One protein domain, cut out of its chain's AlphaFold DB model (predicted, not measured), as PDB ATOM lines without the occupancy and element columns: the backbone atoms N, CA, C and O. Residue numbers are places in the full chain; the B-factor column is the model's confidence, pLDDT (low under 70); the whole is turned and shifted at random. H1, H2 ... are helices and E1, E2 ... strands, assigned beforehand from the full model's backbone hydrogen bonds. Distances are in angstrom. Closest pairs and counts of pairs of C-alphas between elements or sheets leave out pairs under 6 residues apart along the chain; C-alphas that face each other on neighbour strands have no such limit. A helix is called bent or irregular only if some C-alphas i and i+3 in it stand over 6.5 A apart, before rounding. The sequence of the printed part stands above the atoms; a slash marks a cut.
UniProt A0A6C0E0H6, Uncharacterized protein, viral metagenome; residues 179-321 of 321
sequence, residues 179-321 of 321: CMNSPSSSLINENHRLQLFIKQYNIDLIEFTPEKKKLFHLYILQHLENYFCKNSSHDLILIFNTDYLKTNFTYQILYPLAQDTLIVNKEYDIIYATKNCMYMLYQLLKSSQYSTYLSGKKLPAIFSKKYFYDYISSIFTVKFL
ATOM      1  N   CYS A 179     -11.063  -3.722  28.698       95.00
ATOM      2  CA  CYS A 179     -11.961  -3.293  29.755       95.00
ATOM      3  C   CYS A 179     -11.777  -4.114  31.025       95.00
ATOM      4  O   CYS A 179     -11.525  -5.318  30.964       95.00
ATOM      5  N   MET A 180     -11.976  -3.470  32.171       93.94
ATOM      6  CA  MET A 180     -11.898  -4.097  33.484       93.94
ATOM      7  C   MET A 180     -13.132  -3.771  34.323       93.94
ATOM      8  O   MET A 180     -13.712  -2.689  34.209       93.94
ATOM      9  N   ASN A 181     -13.541  -4.693  35.195       90.19
ATOM     10  CA  ASN A 181     -14.540  -4.390  36.216       90.19
ATOM     11  C   ASN A 181     -14.079  -3.222  37.097       90.19
ATOM     12  O   ASN A 181     -12.990  -3.265  37.663       90.19
ATOM     13  N   SER A 182     -14.922  -2.199  37.248       83.69
ATOM     14  CA  SER A 182     -14.604  -1.042  38.081       83.69
ATOM     15  C   SER A 182     -14.596  -1.436  39.557       83.69
ATOM     16  O   SER A 182     -15.628  -1.876  40.076       83.69
ATOM     17  N   PRO A 183     -13.483  -1.223  40.272       78.31
ATOM     18  CA  PRO A 183     -13.495  -1.184  41.726       78.31
ATOM     19  C   PRO A 183     -14.238   0.069  42.216       78.31
ATOM     20  O   PRO A 183     -14.627   0.925  41.414       78.31
ATOM     21  N   SER A 184     -14.439   0.205  43.531       78.44
ATOM     22  CA  SER A 184     -15.024   1.434  44.079       78.44
ATOM     23  C   SER A 184     -14.133   2.643  43.776       78.44
ATOM     24  O   SER A 184     -12.904   2.542  43.786       78.44
ATOM     25  N   SER A 185     -14.743   3.807  43.549       77.31
ATOM     26  CA  SER A 185     -14.016   5.053  43.271       77.31
ATOM     27  C   SER A 185     -13.026   5.422  44.381       77.31
ATOM     28  O   SER A 185     -11.918   5.864  44.089       77.31
ATOM     29  N   SER A 186     -13.383   5.168  45.646       78.56
ATOM     30  CA  SER A 186     -12.478   5.324  46.792       78.56
ATOM     31  C   SER A 186     -11.213   4.477  46.650       78.56
ATOM     32  O   SER A 186     -10.107   4.996  46.771       78.56
ATOM     33  N   LEU A 187     -11.363   3.196  46.297       82.00
ATOM     34  CA  LEU A 187     -10.242   2.271  46.165       82.00
ATOM     35  C   LEU A 187      -9.318   2.661  45.011       82.00
ATOM     36  O   LEU A 187      -8.102   2.557  45.138       82.00
ATOM     37  N   ILE A 188      -9.883   3.129  43.895       82.00
ATOM     38  CA  ILE A 188      -9.093   3.642  42.770       82.00
ATOM     39  C   ILE A 188      -8.264   4.842  43.228       82.00
ATOM     40  O   ILE A 188      -7.059   4.870  42.996       82.00
ATOM     41  N   ASN A 189      -8.879   5.810  43.907       81.19
ATOM     42  CA  ASN A 189      -8.210   7.043  44.322       81.19
ATOM     43  C   ASN A 189      -7.101   6.811  45.360       81.19
ATOM     44  O   ASN A 189      -6.089   7.510  45.333       81.19
ATOM     45  N   GLU A 190      -7.262   5.818  46.232       85.00
ATOM     46  CA  GLU A 190      -6.296   5.486  47.287       85.00
ATOM     47  C   GLU A 190      -5.169   4.554  46.805       85.00
ATOM     48  O   GLU A 190      -4.087   4.530  47.393       85.00
ATOM     49  N   ASN A 191      -5.380   3.795  45.723       88.38
ATOM     50  CA  ASN A 191      -4.409   2.817  45.233       88.38
ATOM     51  C   ASN A 191      -3.624   3.334  44.014       88.38
ATOM     52  O   ASN A 191      -4.011   3.144  42.859       88.38
ATOM     53  N   HIS A 192      -2.455   3.931  44.269       89.25
ATOM     54  CA  HIS A 192      -1.568   4.444  43.217       89.25
ATOM     55  C   HIS A 192      -1.105   3.376  42.211       89.25
ATOM     56  O   HIS A 192      -0.973   3.680  41.026       89.25
ATOM     57  N   ARG A 193      -0.895   2.124  42.647       91.81
ATOM     58  CA  ARG A 193      -0.497   1.019  41.753       91.81
ATOM     59  C   ARG A 193      -1.613   0.667  40.776       91.81
ATOM     60  O   ARG A 193      -1.359   0.495  39.590       91.81
ATOM     61  N   LEU A 194      -2.854   0.630  41.257       92.56
ATOM     62  CA  LEU A 194      -4.029   0.396  40.420       92.56
ATOM     63  C   LEU A 194      -4.216   1.517  39.392       92.56
ATOM     64  O   LEU A 194      -4.445   1.237  38.219       92.56
ATOM     65  N   GLN A 195      -4.074   2.779  39.807       91.44
ATOM     66  CA  GLN A 195      -4.147   3.914  38.881       91.44
ATOM     67  C   GLN A 195      -3.078   3.832  37.791       91.44
ATOM     68  O   GLN A 195      -3.358   4.144  36.635       91.44
ATOM     69  N   LEU A 196      -1.859   3.434  38.158       92.25
ATOM     70  CA  LEU A 196      -0.774   3.238  37.207       92.25
ATOM     71  C   LEU A 196      -1.079   2.108  36.235       92.25
ATOM     72  O   LEU A 196      -1.024   2.345  35.036       92.25
ATOM     73  N   PHE A 197      -1.480   0.942  36.735       93.81
ATOM     74  CA  PHE A 197      -1.853  -0.204  35.909       93.81
ATOM     75  C   PHE A 197      -2.945   0.155  34.886       93.81
ATOM     76  O   PHE A 197      -2.790  -0.113  33.695       93.81
ATOM     77  N   ILE A 198      -3.999   0.855  35.323       93.62
ATOM     78  CA  ILE A 198      -5.076   1.344  34.444       93.62
ATOM     79  C   ILE A 198      -4.526   2.276  33.359       93.62
ATOM     80  O   ILE A 198      -4.889   2.143  32.195       93.62
ATOM     81  N   LYS A 199      -3.642   3.213  33.720       92.44
ATOM     82  CA  LYS A 199      -3.064   4.176  32.771       92.44
ATOM     83  C   LYS A 199      -2.083   3.520  31.794       92.44
ATOM     84  O   LYS A 199      -2.106   3.860  30.619       92.44
ATOM     85  N   GLN A 200      -1.244   2.601  32.271       91.88
ATOM     86  CA  GLN A 200      -0.223   1.897  31.485       91.88
ATOM     87  C   GLN A 200      -0.847   1.048  30.374       91.88
ATOM     88  O   GLN A 200      -0.354   1.040  29.253       91.88
ATOM     89  N   TYR A 201      -1.970   0.395  30.672       93.12
ATOM     90  CA  TYR A 201      -2.719  -0.419  29.714       93.12
ATOM     91  C   TYR A 201      -3.929   0.302  29.099       93.12
ATOM     92  O   TYR A 201      -4.723  -0.338  28.414       93.12
ATOM     93  N   ASN A 202      -4.094   1.607  29.345       92.69
ATOM     94  CA  ASN A 202      -5.243   2.400  28.889       92.69
ATOM     95  C   ASN A 202      -6.593   1.663  29.078       92.69
ATOM     96  O   ASN A 202      -7.354   1.473  28.131       92.69
ATOM     97  N   ILE A 203      -6.832   1.174  30.299       94.75
ATOM     98  CA  ILE A 203      -7.956   0.289  30.625       94.75
ATOM     99  C   ILE A 203      -9.240   1.096  30.814       94.75
ATOM    100  O   ILE A 203      -9.310   1.978  31.673       94.75
ATOM    101  N   ASP A 204     -10.295   0.701  30.106       94.06
ATOM    102  CA  ASP A 204     -11.639   1.228  30.319       94.06
ATOM    103  C   ASP A 204     -12.310   0.541  31.515       94.06
ATOM    104  O   ASP A 204     -12.412  -0.688  31.587       94.06
ATOM    105  N   LEU A 205     -12.815   1.332  32.460       92.25
ATOM    106  CA  LEU A 205     -13.513   0.810  33.631       92.25
ATOM    107  C   LEU A 205     -15.007   0.656  33.359       92.25
ATOM    108  O   LEU A 205     -15.688   1.596  32.954       92.25
ATOM    109  N   ILE A 206     -15.539  -0.528  33.649       86.88
ATOM    110  CA  ILE A 206     -16.971  -0.805  33.559       86.88
ATOM    111  C   ILE A 206     -17.547  -0.780  34.963       86.88
ATOM    112  O   ILE A 206     -17.280  -1.681  35.762       86.88
ATOM    113  N   GLU A 207     -18.365   0.230  35.247       78.94
ATOM    114  CA  GLU A 207     -19.093   0.323  36.511       78.94
ATOM    115  C   GLU A 207     -19.816  -0.981  36.821       78.94
ATOM    116  O   GLU A 207     -20.577  -1.496  35.993       78.94
ATOM    117  N   PHE A 208     -19.568  -1.497  38.019       72.12
ATOM    118  CA  PHE A 208     -20.142  -2.730  38.508       72.12
ATOM    119  C   PHE A 208     -20.467  -2.599  39.992       72.12
ATOM    120  O   PHE A 208     -19.609  -2.256  40.803       72.12
ATOM    121  N   THR A 209     -21.700  -2.947  40.343       67.50
ATOM    122  CA  THR A 209     -22.158  -3.006  41.729       67.50
ATOM    123  C   THR A 209     -22.483  -4.465  42.038       67.50
ATOM    124  O   THR A 209     -23.557  -4.933  41.653       67.50
ATOM    125  N   PRO A 210     -21.574  -5.224  42.681       63.47
ATOM    126  CA  PRO A 210     -21.872  -6.601  43.032       63.47
ATOM    127  C   PRO A 210     -23.007  -6.638  44.044       63.47
ATOM    128  O   PRO A 210     -23.007  -5.896  45.030       63.47
ATOM    129  N   GLU A 211     -23.913  -7.593  43.877       65.56
ATOM    130  CA  GLU A 211     -24.756  -8.004  44.992       65.56
ATOM    131  C   GLU A 211     -23.885  -8.734  46.027       65.56
ATOM    132  O   GLU A 211     -23.094  -9.620  45.690       65.56
ATOM    133  N   LYS A 212     -23.990  -8.344  47.304       54.97
ATOM    134  CA  LYS A 212     -23.179  -8.934  48.379       54.97
ATOM    135  C   LYS A 212     -23.453 -10.443  48.499       54.97
ATOM    136  O   LYS A 212     -24.604 -10.861  48.509       54.97
ATOM    137  N   LYS A 213     -22.386 -11.230  48.715       56.06
ATOM    138  CA  LYS A 213     -22.401 -12.680  49.025       56.06
ATOM    139  C   LYS A 213     -22.931 -13.593  47.905       56.06
ATOM    140  O   LYS A 213     -23.811 -14.418  48.137       56.06
ATOM    141  N   LYS A 214     -22.345 -13.516  46.711       65.06
ATOM    142  CA  LYS A 214     -22.575 -14.504  45.646       65.06
ATOM    143  C   LYS A 214     -21.452 -15.542  45.580       65.06
ATOM    144  O   LYS A 214     -20.298 -15.246  45.883       65.06
ATOM    145  N   LEU A 215     -21.805 -16.769  45.190       80.69
ATOM    146  CA  LEU A 215     -20.834 -17.796  44.799       80.69
ATOM    147  C   LEU A 215     -19.940 -17.249  43.678       80.69
ATOM    148  O   LEU A 215     -20.399 -16.464  42.850       80.69
ATOM    149  N   PHE A 216     -18.686 -17.694  43.623       84.31
ATOM    150  CA  PHE A 216     -17.684 -17.133  42.712       84.31
ATOM    151  C   PHE A 216     -18.137 -17.080  41.241       84.31
ATOM    152  O   PHE A 216     -18.054 -16.038  40.602       84.31
ATOM    153  N   HIS A 217     -18.710 -18.163  40.713       86.88
ATOM    154  CA  HIS A 217     -19.175 -18.189  39.323       86.88
ATOM    155  C   HIS A 217     -20.340 -17.221  39.043       86.88
ATOM    156  O   HIS A 217     -20.456 -16.728  37.926       86.88
ATOM    157  N   LEU A 218     -21.191 -16.928  40.035       86.88
ATOM    158  CA  LEU A 218     -22.283 -15.959  39.887       86.88
ATOM    159  C   LEU A 218     -21.750 -14.528  39.839       86.88
ATOM    160  O   LEU A 218     -22.306 -13.695  39.131       86.88
ATOM    161  N   TYR A 219     -20.666 -14.252  40.570       86.88
ATOM    162  CA  TYR A 219     -19.942 -12.990  40.463       86.88
ATOM    163  C   TYR A 219     -19.397 -12.804  39.039       86.88
ATOM    164  O   TYR A 219     -19.705 -11.798  38.402       86.88
ATOM    165  N   ILE A 220     -18.698 -13.810  38.497       90.38
ATOM    166  CA  ILE A 220     -18.210 -13.798  37.106       90.38
ATOM    167  C   ILE A 220     -19.364 -13.604  36.111       90.38
ATOM    168  O   ILE A 220     -19.286 -12.748  35.232       90.38
ATOM    169  N   LEU A 221     -20.460 -14.351  36.273       90.94
ATOM    170  CA  LEU A 221     -21.633 -14.252  35.405       90.94
ATOM    171  C   LEU A 221     -22.233 -12.837  35.401       90.94
ATOM    172  O   LEU A 221     -22.484 -12.295  34.328       90.94
ATOM    173  N   GLN A 222     -22.417 -12.223  36.574       88.38
ATOM    174  CA  GLN A 222     -22.986 -10.877  36.694       88.38
ATOM    175  C   GLN A 222     -22.081  -9.808  36.058       88.38
ATOM    176  O   GLN A 222     -22.572  -8.859  35.445       88.38
ATOM    177  N   HIS A 223     -20.758  -9.962  36.174       87.81
ATOM    178  CA  HIS A 223     -19.799  -9.091  35.494       87.81
ATOM    179  C   HIS A 223     -19.932  -9.156  33.978       87.81
ATOM    180  O   HIS A 223     -20.042  -8.119  33.322       87.81
ATOM    181  N   LEU A 224     -19.930 -10.373  33.436       92.25
ATOM    182  CA  LEU A 224     -20.036 -10.592  31.999       92.25
ATOM    183  C   LEU A 224     -21.396 -10.124  31.469       92.25
ATOM    184  O   LEU A 224     -21.449  -9.495  30.418       92.25
ATOM    185  N   GLU A 225     -22.479 -10.351  32.212       91.19
ATOM    186  CA  GLU A 225     -23.812  -9.856  31.857       91.19
ATOM    187  C   GLU A 225     -23.839  -8.331  31.727       91.19
ATOM    188  O   GLU A 225     -24.239  -7.804  30.691       91.19
ATOM    189  N   ASN A 226     -23.337  -7.613  32.734       87.88
ATOM    190  CA  ASN A 226     -23.264  -6.153  32.709       87.88
ATOM    191  C   ASN A 226     -22.396  -5.633  31.548       87.88
ATOM    192  O   ASN A 226     -22.741  -4.640  30.911       87.88
ATOM    193  N   TYR A 227     -21.291  -6.316  31.242       90.62
ATOM    194  CA  TYR A 227     -20.473  -5.980  30.080       90.62
ATOM    195  C   TYR A 227     -21.236  -6.158  28.762       90.62
ATOM    196  O   TYR A 227     -21.317  -5.224  27.963       90.62
ATOM    197  N   PHE A 228     -21.802  -7.345  28.521       92.19
ATOM    198  CA  PHE A 228     -22.431  -7.665  27.240       92.19
ATOM    199  C   PHE A 228     -23.725  -6.879  27.005       92.19
ATOM    200  O   PHE A 228     -24.010  -6.538  25.861       92.19
ATOM    201  N   CYS A 229     -24.447  -6.483  28.058       86.81
ATOM    202  CA  CYS A 229     -25.586  -5.567  27.941       86.81
ATOM    203  C   CYS A 229     -25.200  -4.176  27.405       86.81
ATOM    204  O   CYS A 229     -26.035  -3.503  26.805       86.81
ATOM    205  N   LYS A 230     -23.947  -3.735  27.592       83.88
ATOM    206  CA  LYS A 230     -23.466  -2.413  27.152       83.88
ATOM    207  C   LYS A 230     -22.972  -2.384  25.695       83.88
ATOM    208  O   LYS A 230     -22.647  -1.309  25.206       83.88
ATOM    209  N   ASN A 231     -22.938  -3.524  24.989       73.69
ATOM    210  CA  ASN A 231     -22.484  -3.641  23.591       73.69
ATOM    211  C   ASN A 231     -21.116  -2.980  23.307       73.69
ATOM    212  O   ASN A 231     -20.907  -2.337  22.279       73.69
ATOM    213  N   SER A 232     -20.160  -3.157  24.217       78.69
ATOM    214  CA  SER A 232     -18.858  -2.491  24.146       78.69
ATOM    215  C   SER A 232     -17.940  -3.037  23.033       78.69
ATOM    216  O   SER A 232     -18.066  -4.188  22.603       78.69
ATOM    217  N   SER A 233     -16.984  -2.221  22.570       88.62
ATOM    218  CA  SER A 233     -16.067  -2.522  21.450       88.62
ATOM    219  C   SER A 233     -14.665  -3.001  21.873       88.62
ATOM    220  O   SER A 233     -13.719  -2.880  21.100       88.62
ATOM    221  N   HIS A 234     -14.521  -3.527  23.094       94.75
ATOM    222  CA  HIS A 234     -13.232  -3.993  23.629       94.75
ATOM    223  C   HIS A 234     -12.783  -5.327  23.030       94.75
ATOM    224  O   HIS A 234     -13.606  -6.188  22.717       94.75
ATOM    225  N   ASP A 235     -11.467  -5.499  22.935       94.88
ATOM    226  CA  ASP A 235     -10.812  -6.709  22.435       94.88
ATOM    227  C   ASP A 235     -10.594  -7.726  23.561       94.88
ATOM    228  O   ASP A 235     -10.817  -8.926  23.374       94.88
ATOM    229  N   LEU A 236     -10.193  -7.241  24.744       96.19
ATOM    230  CA  LEU A 236      -9.963  -8.036  25.951       96.19
ATOM    231  C   LEU A 236     -10.889  -7.596  27.085       96.19
ATOM    232  O   LEU A 236     -11.059  -6.404  27.344       96.19
ATOM    233  N   ILE A 237     -11.428  -8.576  27.806       96.12
ATOM    234  CA  ILE A 237     -12.204  -8.352  29.026       96.12
ATOM    235  C   ILE A 237     -11.412  -8.934  30.189       96.12
ATOM    236  O   ILE A 237     -11.058 -10.110  30.168       96.12
ATOM    237  N   LEU A 238     -11.147  -8.106  31.195       95.69
ATOM    238  CA  LEU A 238     -10.396  -8.439  32.395       95.69
ATOM    239  C   LEU A 238     -11.315  -8.368  33.617       95.69
ATOM    240  O   LEU A 238     -11.864  -7.323  33.952       95.69
ATOM    241  N   ILE A 239     -11.463  -9.490  34.309       94.00
ATOM    242  CA  ILE A 239     -12.032  -9.538  35.650       94.00
ATOM    243  C   ILE A 239     -10.853  -9.550  36.617       94.00
ATOM    244  O   ILE A 239     -10.095 -10.516  36.667       94.00
ATOM    245  N   PHE A 240     -10.674  -8.452  37.342       92.38
ATOM    246  CA  PHE A 240      -9.523  -8.182  38.184       92.38
ATOM    247  C   PHE A 240      -9.919  -8.024  39.646       92.38
ATOM    248  O   PHE A 240     -10.812  -7.245  39.998       92.38
ATOM    249  N   ASN A 241      -9.186  -8.723  40.505       90.38
ATOM    250  CA  ASN A 241      -9.217  -8.520  41.938       90.38
ATOM    251  C   ASN A 241      -8.047  -7.627  42.354       90.38
ATOM    252  O   ASN A 241      -6.877  -7.997  42.247       90.38
ATOM    253  N   THR A 242      -8.372  -6.453  42.881       89.38
ATOM    254  CA  THR A 242      -7.391  -5.441  43.280       89.38
ATOM    255  C   THR A 242      -6.507  -5.867  44.449       89.38
ATOM    256  O   THR A 242      -5.458  -5.258  44.653       89.38
ATOM    257  N   ASP A 243      -6.893  -6.903  45.203       89.38
ATOM    258  CA  ASP A 243      -6.069  -7.449  46.285       89.38
ATOM    259  C   ASP A 243      -4.709  -7.952  45.791       89.38
ATOM    260  O   ASP A 243      -3.737  -7.884  46.542       89.38
ATOM    261  N   TYR A 244      -4.603  -8.337  44.515       92.19
ATOM    262  CA  TYR A 244      -3.333  -8.689  43.877       92.19
ATOM    263  C   TYR A 244      -2.270  -7.591  44.034       92.19
ATOM    264  O   TYR A 244      -1.100  -7.877  44.289       92.19
ATOM    265  N   LEU A 245      -2.671  -6.318  43.952       91.44
ATOM    266  CA  LEU A 245      -1.755  -5.175  44.010       91.44
ATOM    267  C   LEU A 245      -1.325  -4.796  45.439       91.44
ATOM    268  O   LEU A 245      -0.508  -3.887  45.617       91.44
ATOM    269  N   LYS A 246      -1.847  -5.482  46.467       88.25
ATOM    270  CA  LYS A 246      -1.362  -5.337  47.850       88.25
ATOM    271  C   LYS A 246       0.027  -5.951  48.008       88.25
ATOM    272  O   LYS A 246       0.877  -5.376  48.681       88.25
ATOM    273  N   THR A 247       0.259  -7.088  47.358       87.69
ATOM    274  CA  THR A 247       1.501  -7.871  47.439       87.69
ATOM    275  C   THR A 247       2.356  -7.751  46.181       87.69
ATOM    276  O   THR A 247       3.572  -7.890  46.268       87.69
ATOM    277  N   ASN A 248       1.758  -7.413  45.038       90.31
ATOM    278  CA  ASN A 248       2.455  -7.266  43.762       90.31
ATOM    279  C   ASN A 248       2.476  -5.809  43.287       90.31
ATOM    280  O   ASN A 248       1.575  -5.021  43.580       90.31
ATOM    281  N   PHE A 249       3.509  -5.445  42.528       89.19
ATOM    282  CA  PHE A 249       3.653  -4.089  41.998       89.19
ATOM    283  C   PHE A 249       2.654  -3.789  40.870       89.19
ATOM    284  O   PHE A 249       1.987  -2.756  40.887       89.19
ATOM    285  N   THR A 250       2.555  -4.697  39.898       91.56
ATOM    286  CA  THR A 250       1.698  -4.585  38.711       91.56
ATOM    287  C   THR A 250       1.320  -5.977  38.204       91.56
ATOM    288  O   THR A 250       1.904  -6.975  38.637       91.56
ATOM    289  N   TYR A 251       0.355  -6.048  37.290       92.62
ATOM    290  CA  TYR A 251      -0.072  -7.275  36.621       92.62
ATOM    291  C   TYR A 251       0.294  -7.212  35.135       92.62
ATOM    292  O   TYR A 251      -0.036  -6.240  34.458       92.62
ATOM    293  N   GLN A 252       0.972  -8.236  34.613       90.06
ATOM    294  CA  GLN A 252       1.297  -8.298  33.190       90.06
ATOM    295  C   GLN A 252       0.146  -8.943  32.411       90.06
ATOM    296  O   GLN A 252      -0.224 -10.089  32.667       90.06
ATOM    297  N   ILE A 253      -0.400  -8.218  31.433       92.00
ATOM    298  CA  ILE A 253      -1.419  -8.748  30.523       92.00
ATOM    299  C   ILE A 253      -0.713  -9.364  29.316       92.00
ATOM    300  O   ILE A 253       0.045  -8.697  28.615       92.00
ATOM    301  N   LEU A 254      -0.973 -10.644  29.066       90.12
ATOM    302  CA  LEU A 254      -0.459 -11.377  27.918       90.12
ATOM    303  C   LEU A 254      -1.389 -11.177  26.722       90.12
ATOM    304  O   LEU A 254      -2.590 -11.430  26.809       90.12
ATOM    305  N   TYR A 255      -0.833 -10.750  25.594       88.31
ATOM    306  CA  TYR A 255      -1.551 -10.615  24.330       88.31
ATOM    307  C   TYR A 255      -0.572 -10.696  23.141       88.31
ATOM    308  O   TYR A 255       0.616 -10.420  23.326       88.31
ATOM    309  N   PRO A 256      -1.038 -11.075  21.933       88.31
ATOM    310  CA  PRO A 256      -2.397 -11.522  21.602       88.31
ATOM    311  C   PRO A 256      -2.737 -12.898  22.203       88.31
ATOM    312  O   PRO A 256      -1.860 -13.720  22.458       88.31
ATOM    313  N   LEU A 257      -4.028 -13.149  22.438       90.75
ATOM    314  CA  LEU A 257      -4.540 -14.424  22.950       90.75
ATOM    315  C   LEU A 257      -5.278 -15.191  21.849       90.75
ATOM    316  O   LEU A 257      -5.947 -14.586  21.010       90.75
ATOM    317  N   ALA A 258      -5.208 -16.524  21.888       90.12
ATOM    318  CA  ALA A 258      -6.069 -17.361  21.057       90.12
ATOM    319  C   ALA A 258      -7.540 -17.246  21.504       90.12
ATOM    320  O   ALA A 258      -7.837 -16.915  22.655       90.12
ATOM    321  N   GLN A 259      -8.475 -17.507  20.585       87.94
ATOM    322  CA  GLN A 259      -9.910 -17.271  20.804       87.94
ATOM    323  C   GLN A 259     -10.538 -18.163  21.887       87.94
ATOM    324  O   GLN A 259     -11.586 -17.819  22.420       87.94
ATOM    325  N   ASP A 260      -9.905 -19.280  22.224       90.38
ATOM    326  CA  ASP A 260     -10.346 -20.275  23.204       90.38
ATOM    327  C   ASP A 260      -9.516 -20.245  24.501       90.38
ATOM    328  O   ASP A 260      -9.705 -21.091  25.377       90.38
ATOM    329  N   THR A 261      -8.575 -19.301  24.623       95.50
ATOM    330  CA  THR A 261      -7.647 -19.252  25.754       95.50
ATOM    331  C   THR A 261      -8.147 -18.337  26.864       95.50
ATOM    332  O   THR A 261      -8.277 -17.129  26.666       95.50
ATOM    333  N   LEU A 262      -8.334 -18.906  28.056       96.00
ATOM    334  CA  LEU A 262      -8.549 -18.172  29.302       96.00
ATOM    335  C   LEU A 262      -7.227 -18.053  30.061       96.00
ATOM    336  O   LEU A 262      -6.585 -19.062  30.367       96.00
ATOM    337  N   ILE A 263      -6.841 -16.831  30.415       96.75
ATOM    338  CA  ILE A 263      -5.757 -16.610  31.368       96.75
ATOM    339  C   ILE A 263      -6.353 -16.473  32.762       96.75
ATOM    340  O   ILE A 263      -7.286 -15.694  32.969       96.75
ATOM    341  N   VAL A 264      -5.822 -17.241  33.711       95.12
ATOM    342  CA  VAL A 264      -6.357 -17.332  35.068       95.12
ATOM    343  C   VAL A 264      -5.232 -17.231  36.089       95.12
ATOM    344  O   VAL A 264      -4.335 -18.068  36.111       95.12
ATOM    345  N   ASN A 265      -5.337 -16.282  37.015       93.50
ATOM    346  CA  ASN A 265      -4.624 -16.353  38.287       93.50
ATOM    347  C   ASN A 265      -5.608 -16.825  39.366       93.50
ATOM    348  O   ASN A 265      -6.520 -16.098  39.762       93.50
ATOM    349  N   LYS A 266      -5.440 -18.074  39.814       89.19
ATOM    350  CA  LYS A 266      -6.358 -18.740  40.754       89.19
ATOM    351  C   LYS A 266      -6.310 -18.157  42.165       89.19
ATOM    352  O   LYS A 266      -7.315 -18.213  42.861       89.19
ATOM    353  N   GLU A 267      -5.150 -17.663  42.597       88.88
ATOM    354  CA  GLU A 267      -4.950 -17.154  43.959       88.88
ATOM    355  C   GLU A 267      -5.759 -15.878  44.190       88.88
ATOM    356  O   GLU A 267      -6.446 -15.750  45.203       88.88
ATOM    357  N   TYR A 268      -5.731 -14.975  43.211       90.31
ATOM    358  CA  TYR A 268      -6.419 -13.693  43.289       90.31
ATOM    359  C   TYR A 268      -7.736 -13.670  42.514       90.31
ATOM    360  O   TYR A 268      -8.411 -12.652  42.532       90.31
ATOM    361  N   ASP A 269      -8.146 -14.769  41.878       89.19
ATOM    362  CA  ASP A 269      -9.353 -14.839  41.047       89.19
ATOM    363  C   ASP A 269      -9.365 -13.828  39.883       89.19
ATOM    364  O   ASP A 269     -10.398 -13.242  39.547       89.19
ATOM    365  N   ILE A 270      -8.206 -13.616  39.257       93.75
ATOM    366  CA  ILE A 270      -8.095 -12.778  38.060       93.75
ATOM    367  C   ILE A 270      -8.332 -13.655  36.835       93.75
ATOM    368  O   ILE A 270      -7.697 -14.701  36.691       93.75
ATOM    369  N   ILE A 271      -9.226 -13.227  35.946       95.75
ATOM    370  CA  ILE A 271      -9.550 -13.937  34.706       95.75
ATOM    371  C   ILE A 271      -9.599 -12.932  33.563       95.75
ATOM    372  O   ILE A 271     -10.326 -11.944  33.647       95.75
ATOM    373  N   TYR A 272      -8.883 -13.192  32.473       96.88
ATOM    374  CA  TYR A 272      -9.047 -12.416  31.247       96.88
ATOM    375  C   TYR A 272      -8.914 -13.257  29.990       96.88
ATOM    376  O   TYR A 272      -8.216 -14.272  29.965       96.88
ATOM    377  N   ALA A 273      -9.598 -12.810  28.942       97.38
ATOM    378  CA  ALA A 273      -9.483 -13.361  27.602       97.38
ATOM    379  C   ALA A 273     -10.055 -12.400  26.560       97.38
ATOM    380  O   ALA A 273     -10.520 -11.301  26.880       97.38
ATOM    381  N   THR A 274     -10.030 -12.835  25.299       96.75
ATOM    382  CA  THR A 274     -10.703 -12.129  24.203       96.75
ATOM    383  C   THR A 274     -12.202 -11.999  24.463       96.75
ATOM    384  O   THR A 274     -12.811 -12.853  25.115       96.75
ATOM    385  N   LYS A 275     -12.823 -10.953  23.909       95.19
ATOM    386  CA  LYS A 275     -14.276 -10.735  23.983       95.19
ATOM    387  C   LYS A 275     -15.080 -11.977  23.579       95.19
ATOM    388  O   LYS A 275     -16.043 -12.323  24.259       95.19
ATOM    389  N   ASN A 276     -14.666 -12.671  22.516       93.94
ATOM    390  CA  ASN A 276     -15.335 -13.887  22.041       93.94
ATOM    391  C   ASN A 276     -15.211 -15.039  23.047       93.94
ATOM    392  O   ASN A 276     -16.215 -15.669  23.374       93.94
ATOM    393  N   CYS A 277     -14.011 -15.270  23.590       96.19
ATOM    394  CA  CYS A 277     -13.785 -16.291  24.616       96.19
ATOM    395  C   CYS A 277     -14.652 -16.037  25.858       96.19
ATOM    396  O   CYS A 277     -15.339 -16.922  26.365       96.19
ATOM    397  N   MET A 278     -14.688 -14.782  26.308       96.44
ATOM    398  CA  MET A 278     -15.485 -14.368  27.461       96.44
ATOM    399  C   MET A 278     -16.991 -14.430  27.192       96.44
ATOM    400  O   MET A 278     -17.764 -14.708  28.107       96.44
ATOM    401  N   TYR A 279     -17.424 -14.246  25.942       95.25
ATOM    402  CA  TYR A 279     -18.814 -14.472  25.546       95.25
ATOM    403  C   TYR A 279     -19.181 -15.957  25.596       95.25
ATOM    404  O   TYR A 279     -20.250 -16.311  26.092       95.25
ATOM    405  N   MET A 280     -18.283 -16.844  25.160       95.25
ATOM    406  CA  MET A 280     -18.478 -18.287  25.312       95.25
ATOM    407  C   MET A 280     -18.559 -18.684  26.787       95.25
ATOM    408  O   MET A 280     -19.455 -19.437  27.161       95.25
ATOM    409  N   LEU A 281     -17.682 -18.138  27.640       96.31
ATOM    410  CA  LEU A 281     -17.751 -18.352  29.087       96.31
ATOM    411  C   LEU A 281     -19.093 -17.865  29.654       96.31
ATOM    412  O   LEU A 281     -19.736 -18.587  30.409       96.31
ATOM    413  N   TYR A 282     -19.557 -16.681  29.251       95.56
ATOM    414  CA  TYR A 282     -20.863 -16.152  29.647       95.56
ATOM    415  C   TYR A 282     -22.017 -17.100  29.286       95.56
ATOM    416  O   TYR A 282     -22.824 -17.446  30.149       95.56
ATOM    417  N   GLN A 283     -22.074 -17.571  28.036       95.31
ATOM    418  CA  GLN A 283     -23.107 -18.511  27.585       95.31
ATOM    419  C   GLN A 283     -23.025 -19.852  28.317       95.31
ATOM    420  O   GLN A 283     -24.047 -20.413  28.716       95.31
ATOM    421  N   LEU A 284     -21.808 -20.338  28.562       94.88
ATOM    422  CA  LEU A 284     -21.572 -21.568  29.303       94.88
ATOM    423  C   LEU A 284     -22.123 -21.476  30.729       94.88
ATOM    424  O   LEU A 284     -22.828 -22.384  31.171       94.88
ATOM    425  N   LEU A 285     -21.851 -20.377  31.434       92.62
ATOM    426  CA  LEU A 285     -22.322 -20.172  32.806       92.62
ATOM    427  C   LEU A 285     -23.847 -20.022  32.903       92.62
ATOM    428  O   LEU A 285     -24.411 -20.320  33.954       92.62
ATOM    429  N   LYS A 286     -24.519 -19.615  31.817       93.19
ATOM    430  CA  LYS A 286     -25.991 -19.577  31.713       93.19
ATOM    431  C   LYS A 286     -26.618 -20.909  31.307       93.19
ATOM    432  O   LYS A 286     -27.838 -21.050  31.371       93.19
ATOM    433  N   SER A 287     -25.818 -21.870  30.856       93.19
ATOM    434  CA  SER A 287     -26.334 -23.121  30.315       93.19
ATOM    435  C   SER A 287     -26.945 -24.022  31.396       93.19
ATOM    436  O   SER A 287     -26.505 -24.070  32.552       93.19
ATOM    437  N   SER A 288     -27.937 -24.817  30.989       91.19
ATOM    438  CA  SER A 288     -28.478 -25.894  31.822       91.19
ATOM    439  C   SER A 288     -27.409 -26.934  32.156       91.19
ATOM    440  O   SER A 288     -27.371 -27.420  33.281       91.19
ATOM    441  N   GLN A 289     -26.489 -27.210  31.224       89.75
ATOM    442  CA  GLN A 289     -25.378 -28.149  31.408       89.75
ATOM    443  C   GLN A 289     -24.504 -27.775  32.609       89.75
ATOM    444  O   GLN A 289     -24.247 -28.620  33.466       89.75
ATOM    445  N   TYR A 290     -24.105 -26.505  32.718       89.56
ATOM    446  CA  TYR A 290     -23.313 -26.037  33.855       89.56
ATOM    447  C   TYR A 290     -24.090 -26.125  35.175       89.56
ATOM    448  O   TYR A 290     -23.562 -26.582  36.190       89.56
ATOM    449  N   SER A 291     -25.375 -25.765  35.152       85.81
ATOM    450  CA  SER A 291     -26.256 -25.874  36.321       85.81
ATOM    451  C   SER A 291     -26.401 -27.326  36.803       85.81
ATOM    452  O   SER A 291     -26.313 -27.596  38.002       85.81
ATOM    453  N   THR A 292     -26.565 -28.277  35.875       87.75
ATOM    454  CA  THR A 292     -26.622 -29.720  36.159       87.75
ATOM    455  C   THR A 292     -25.287 -30.259  36.669       87.75
ATOM    456  O   THR A 292     -25.259 -31.057  37.606       87.75
ATOM    457  N   TYR A 293     -24.166 -29.812  36.096       88.94
ATOM    458  CA  TYR A 293     -22.837 -30.175  36.582       88.94
ATOM    459  C   TYR A 293     -22.646 -29.757  38.044       88.94
ATOM    460  O   TYR A 293     -22.195 -30.562  38.860       88.94
ATOM    461  N   LEU A 294     -23.033 -28.526  38.390       84.56
ATOM    462  CA  LEU A 294     -22.942 -28.027  39.758       84.56
ATOM    463  C   LEU A 294     -23.852 -28.800  40.714       84.56
ATOM    464  O   LEU A 294     -23.385 -29.203  41.774       84.56
ATOM    465  N   SER A 295     -25.114 -29.056  40.356       80.44
ATOM    466  CA  SER A 295     -26.050 -29.774  41.238       80.44
ATOM    467  C   SER A 295     -25.628 -31.222  41.515       80.44
ATOM    468  O   SER A 295     -25.855 -31.730  42.615       80.44
ATOM    469  N   GLY A 296     -24.944 -31.867  40.563       77.50
ATOM    470  CA  GLY A 296     -24.342 -33.189  40.743       77.50
ATOM    471  C   GLY A 296     -23.175 -33.218  41.739       77.50
ATOM    472  O   GLY A 296     -22.831 -34.280  42.265       77.50
ATOM    473  N   LYS A 297     -22.567 -32.067  42.050       75.94
ATOM    474  CA  LYS A 297     -21.553 -31.922  43.100       75.94
ATOM    475  C   LYS A 297     -22.260 -31.437  44.368       75.94
ATOM    476  O   LYS A 297     -22.614 -30.270  44.463       75.94
ATOM    477  N   LYS A 298     -22.466 -32.303  45.372       65.06
ATOM    478  CA  LYS A 298     -22.970 -31.877  46.699       65.06
ATOM    479  C   LYS A 298     -22.144 -30.660  47.162       65.06
ATOM    480  O   LYS A 298     -20.934 -30.792  47.322       65.06
ATOM    481  N   LEU A 299     -22.770 -29.483  47.276       63.53
ATOM    482  CA  LEU A 299     -22.104 -28.168  47.306       63.53
ATOM    483  C   LEU A 299     -21.911 -27.624  48.737       63.53
ATOM    484  O   LEU A 299     -22.772 -26.907  49.244       63.53
ATOM    485  N   PRO A 300     -20.748 -27.815  49.381       63.56
ATOM    486  CA  PRO A 300     -20.233 -26.806  50.292       63.56
ATOM    487  C   PRO A 300     -19.776 -25.594  49.474       63.56
ATOM    488  O   PRO A 300     -19.017 -25.741  48.512       63.56
ATOM    489  N   ALA A 301     -20.177 -24.384  49.875       62.50
ATOM    490  CA  ALA A 301     -19.788 -23.135  49.208       62.50
ATOM    491  C   ALA A 301     -18.258 -22.987  49.037       62.50
ATOM    492  O   ALA A 301     -17.799 -22.389  48.063       62.50
ATOM    493  N   ILE A 302     -17.481 -23.606  49.936       61.94
ATOM    494  CA  ILE A 302     -16.010 -23.625  49.959       61.94
ATOM    495  C   ILE A 302     -15.412 -24.261  48.686       61.94
ATOM    496  O   ILE A 302     -14.365 -23.819  48.223       61.94
ATOM    497  N   PHE A 303     -16.083 -25.238  48.059       72.00
ATOM    498  CA  PHE A 303     -15.574 -25.909  46.848       72.00
ATOM    499  C   PHE A 303     -16.080 -25.305  45.535       72.00
ATOM    500  O   PHE A 303     -15.645 -25.721  44.461       72.00
ATOM    501  N   SER A 304     -16.965 -24.306  45.596       76.69
ATOM    502  CA  SER A 304     -17.575 -23.705  44.401       76.69
ATOM    503  C   SER A 304     -16.545 -23.148  43.410       76.69
ATOM    504  O   SER A 304     -16.724 -23.290  42.202       76.69
ATOM    505  N   LYS A 305     -15.436 -22.584  43.909       85.81
ATOM    506  CA  LYS A 305     -14.317 -22.105  43.082       85.81
ATOM    507  C   LYS A 305     -13.588 -23.239  42.369       85.81
ATOM    508  O   LYS A 305     -13.343 -23.150  41.172       85.81
ATOM    509  N   LYS A 306     -13.277 -24.320  43.093       87.50
ATOM    510  CA  LYS A 306     -12.604 -25.494  42.524       87.50
ATOM    511  C   LYS A 306     -13.422 -26.072  41.371       87.50
ATOM    512  O   LYS A 306     -12.899 -26.223  40.277       87.50
ATOM    513  N   TYR A 307     -14.716 -26.302  41.589       87.69
ATOM    514  CA  TYR A 307     -15.580 -26.873  40.557       87.69
ATOM    515  C   TYR A 307     -15.768 -25.961  39.347       87.69
ATOM    516  O   TYR A 307     -15.863 -26.478  38.237       87.69
ATOM    517  N   PHE A 308     -15.793 -24.639  39.548       90.62
ATOM    518  CA  PHE A 308     -15.779 -23.677  38.449       90.62
ATOM    519  C   PHE A 308     -14.518 -23.848  37.594       90.62
ATOM    520  O   PHE A 308     -14.638 -24.076  36.393       90.62
ATOM    521  N   TYR A 309     -13.328 -23.812  38.208       91.19
ATOM    522  CA  TYR A 309     -12.063 -23.952  37.481       91.19
ATOM    523  C   TYR A 309     -11.920 -25.323  36.807       91.19
ATOM    524  O   TYR A 309     -11.480 -25.379  35.659       91.19
ATOM    525  N   ASP A 310     -12.327 -26.407  37.474       90.88
ATOM    526  CA  ASP A 310     -12.321 -27.761  36.905       90.88
ATOM    527  C   ASP A 310     -13.211 -27.835  35.653       90.88
ATOM    528  O   ASP A 310     -12.816 -28.401  34.635       90.88
ATOM    529  N   TYR A 311     -14.393 -27.212  35.701       91.19
ATOM    530  CA  TYR A 311     -15.331 -27.219  34.581       91.19
ATOM    531  C   TYR A 311     -14.817 -26.406  33.393       91.19
ATOM    532  O   TYR A 311     -14.772 -26.923  32.277       91.19
ATOM    533  N   ILE A 312     -14.370 -25.164  33.609       93.06
ATOM    534  CA  ILE A 312     -13.867 -24.340  32.499       93.06
ATOM    535  C   ILE A 312     -12.592 -24.929  31.884       93.06
ATOM    536  O   ILE A 312     -12.410 -24.825  30.677       93.06
ATOM    537  N   SER A 313     -11.763 -25.631  32.665       92.81
ATOM    538  CA  SER A 313     -10.559 -26.306  32.149       92.81
ATOM    539  C   SER A 313     -10.874 -27.512  31.258       92.81
ATOM    540  O   SER A 313     -10.003 -27.960  30.522       92.81
ATOM    541  N   SER A 314     -12.101 -28.043  31.306       92.00
ATOM    542  CA  SER A 314     -12.540 -29.115  30.400       92.00
ATOM    543  C   SER A 314     -13.001 -28.610  29.027       92.00
ATOM    544  O   SER A 314     -13.233 -29.417  28.131       92.00
ATOM    545  N   ILE A 315     -13.150 -27.290  28.866       91.31
ATOM    546  CA  ILE A 315     -13.746 -26.657  27.679       91.31
ATOM    547  C   ILE A 315     -12.777 -25.671  27.025       91.31
ATOM    548  O   ILE A 315     -12.690 -25.620  25.802       91.31
ATOM    549  N   PHE A 316     -12.067 -24.881  27.830       93.38
ATOM    550  CA  PHE A 316     -11.155 -23.842  27.369       93.38
ATOM    551  C   PHE A 316      -9.702 -24.269  27.534       93.38
ATOM    552  O   PHE A 316      -9.347 -24.995  28.466       93.38
ATOM    553  N   THR A 317      -8.836 -23.705  26.697       93.75
ATOM    554  CA  THR A 317      -7.400 -23.721  26.953       93.75
ATOM    555  C   THR A 317      -7.113 -22.771  28.117       93.75
ATOM    556  O   THR A 317      -7.168 -21.553  27.963       93.75
ATOM    557  N   VAL A 318      -6.824 -23.297  29.310       91.38
ATOM    558  CA  VAL A 318      -6.562 -22.461  30.495       91.38
ATOM    559  C   VAL A 318      -5.063 -22.353  30.760       91.38
ATOM    560  O   VAL A 318      -4.394 -23.362  30.978       91.38
ATOM    561  N   LYS A 319      -4.536 -21.123  30.787       91.75
ATOM    562  CA  LYS A 319      -3.164 -20.843  31.235       91.75
ATOM    563  C   LYS A 319      -3.187 -20.248  32.635       91.75
ATOM    564  O   LYS A 319      -3.831 -19.223  32.864       91.75
ATOM    565  N   PHE A 320      -2.469 -20.890  33.549       86.12
ATOM    566  CA  PHE A 320      -2.310 -20.404  34.915       86.12
ATOM    567  C   PHE A 320      -1.082 -19.499  35.013       86.12
ATOM    568  O   PHE A 320      -0.012 -19.888  34.540       86.12
ATOM    569  N   LEU A 321      -1.267 -18.307  35.588       80.00
ATOM    570  CA  LEU A 321      -0.210 -17.335  35.891       80.00
ATOM    571  C   LEU A 321       0.052 -17.238  37.384       80.00
ATOM    572  O   LEU A 321      -0.952 -17.174  38.139       80.00
TER     573      LEU A 321
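This is residues 179 to 321 of the 321 residues of an uncharacterized protein of viral metagenome (UniProt A0A6C0E0H6). A twisted wall of six strands has H3 and H5 packed over one face, while the long link of residues 248 to 260 runs along its other side. H1 and H2 make a corner at one end of the domain, near the E2 edge, and H6 lies at the far opposite end, beyond H5 and H7. The printed part has 143 residues, with seven named helices and six named strands in the order E1 H1 H2 E2 H3 E3 H4 E4 E5 H5 H6 H7 E6. The sheet, E2 E1 E3 E5 E4 E6, is mixed and the class is mixed, helices and strands. The whole is compact, the radius of gyration of the C-alphas being 15.1 A, and its outline spans 44 by 30 by 29 A along the three main axes.

The strands are E2, residues 204 to 206; E1, 179 to 181, beginning at C-alpha 179 (-11.961, -3.293, 29.755); E3, 236 to 239; E5, 270 to 274, 14.1 A long; E4, 261 to 265, 13.2 A; and E6, 317 to 320, ending at C-alpha 320 (-2.310, -20.404, 34.915). The helices are H3, 216 to 229, 20.4 A; H5, 275 to 286, 16.6 A; H7, 301 to 313, 19.7 A; H6, 288 to 296; H1, 185 to 190; H2, 192 to 200; and H4, 244 to 247. H7 is irregular, with C-alphas 302 and 305 7.2 A apart.

E3 and E5 are antiparallel, with N 239 and O 271 2.8 A apart. E4 and E5 form a hairpin, with N 263 and O 272 at 2.9 A. The parallel pairs are E1 and E3, N 238 to O 179 at 2.8 A; E2 and E1, N 206 to O 180 at 2.9 A; and E4 and E6, N 262 to O 317 at 2.9 A. E1, H1, H2 and E2 form a strand-helix-strand unit, two parallel neighbour strands with helices between, with a right-handed crossover. H3 and H5 lie on the same face, at heights over the sheet of 9.1 A and 10.0 A, giving two layers, helices on one face of a sheet. They touch at Leu 224 and Tyr 282, whose C-alphas are 6.1 A apart, at a steep tilt of 57 degrees. H7 only grazes the sheet with residues 309 to 313. H6 is close to H7 but not clearly touching, C-alphas 294 and 307 being 7.5 A apart. H4 is likewise close to H2, C-alphas 245 and 193 being 6.7 A apart. Every O i to N i+4 pair is within hydrogen-bond range in H1, H2, H3, H5 and H6, against 7 of 9 in H7; H4 is too short for one.

The two C-alphas farthest apart, of His 192 and Gly 296, are 44.1 A apart. The printed part has no cut, and the link from H4 to E4 is long. Residues 209 to 214 and 298 to 302 are under pLDDT 70.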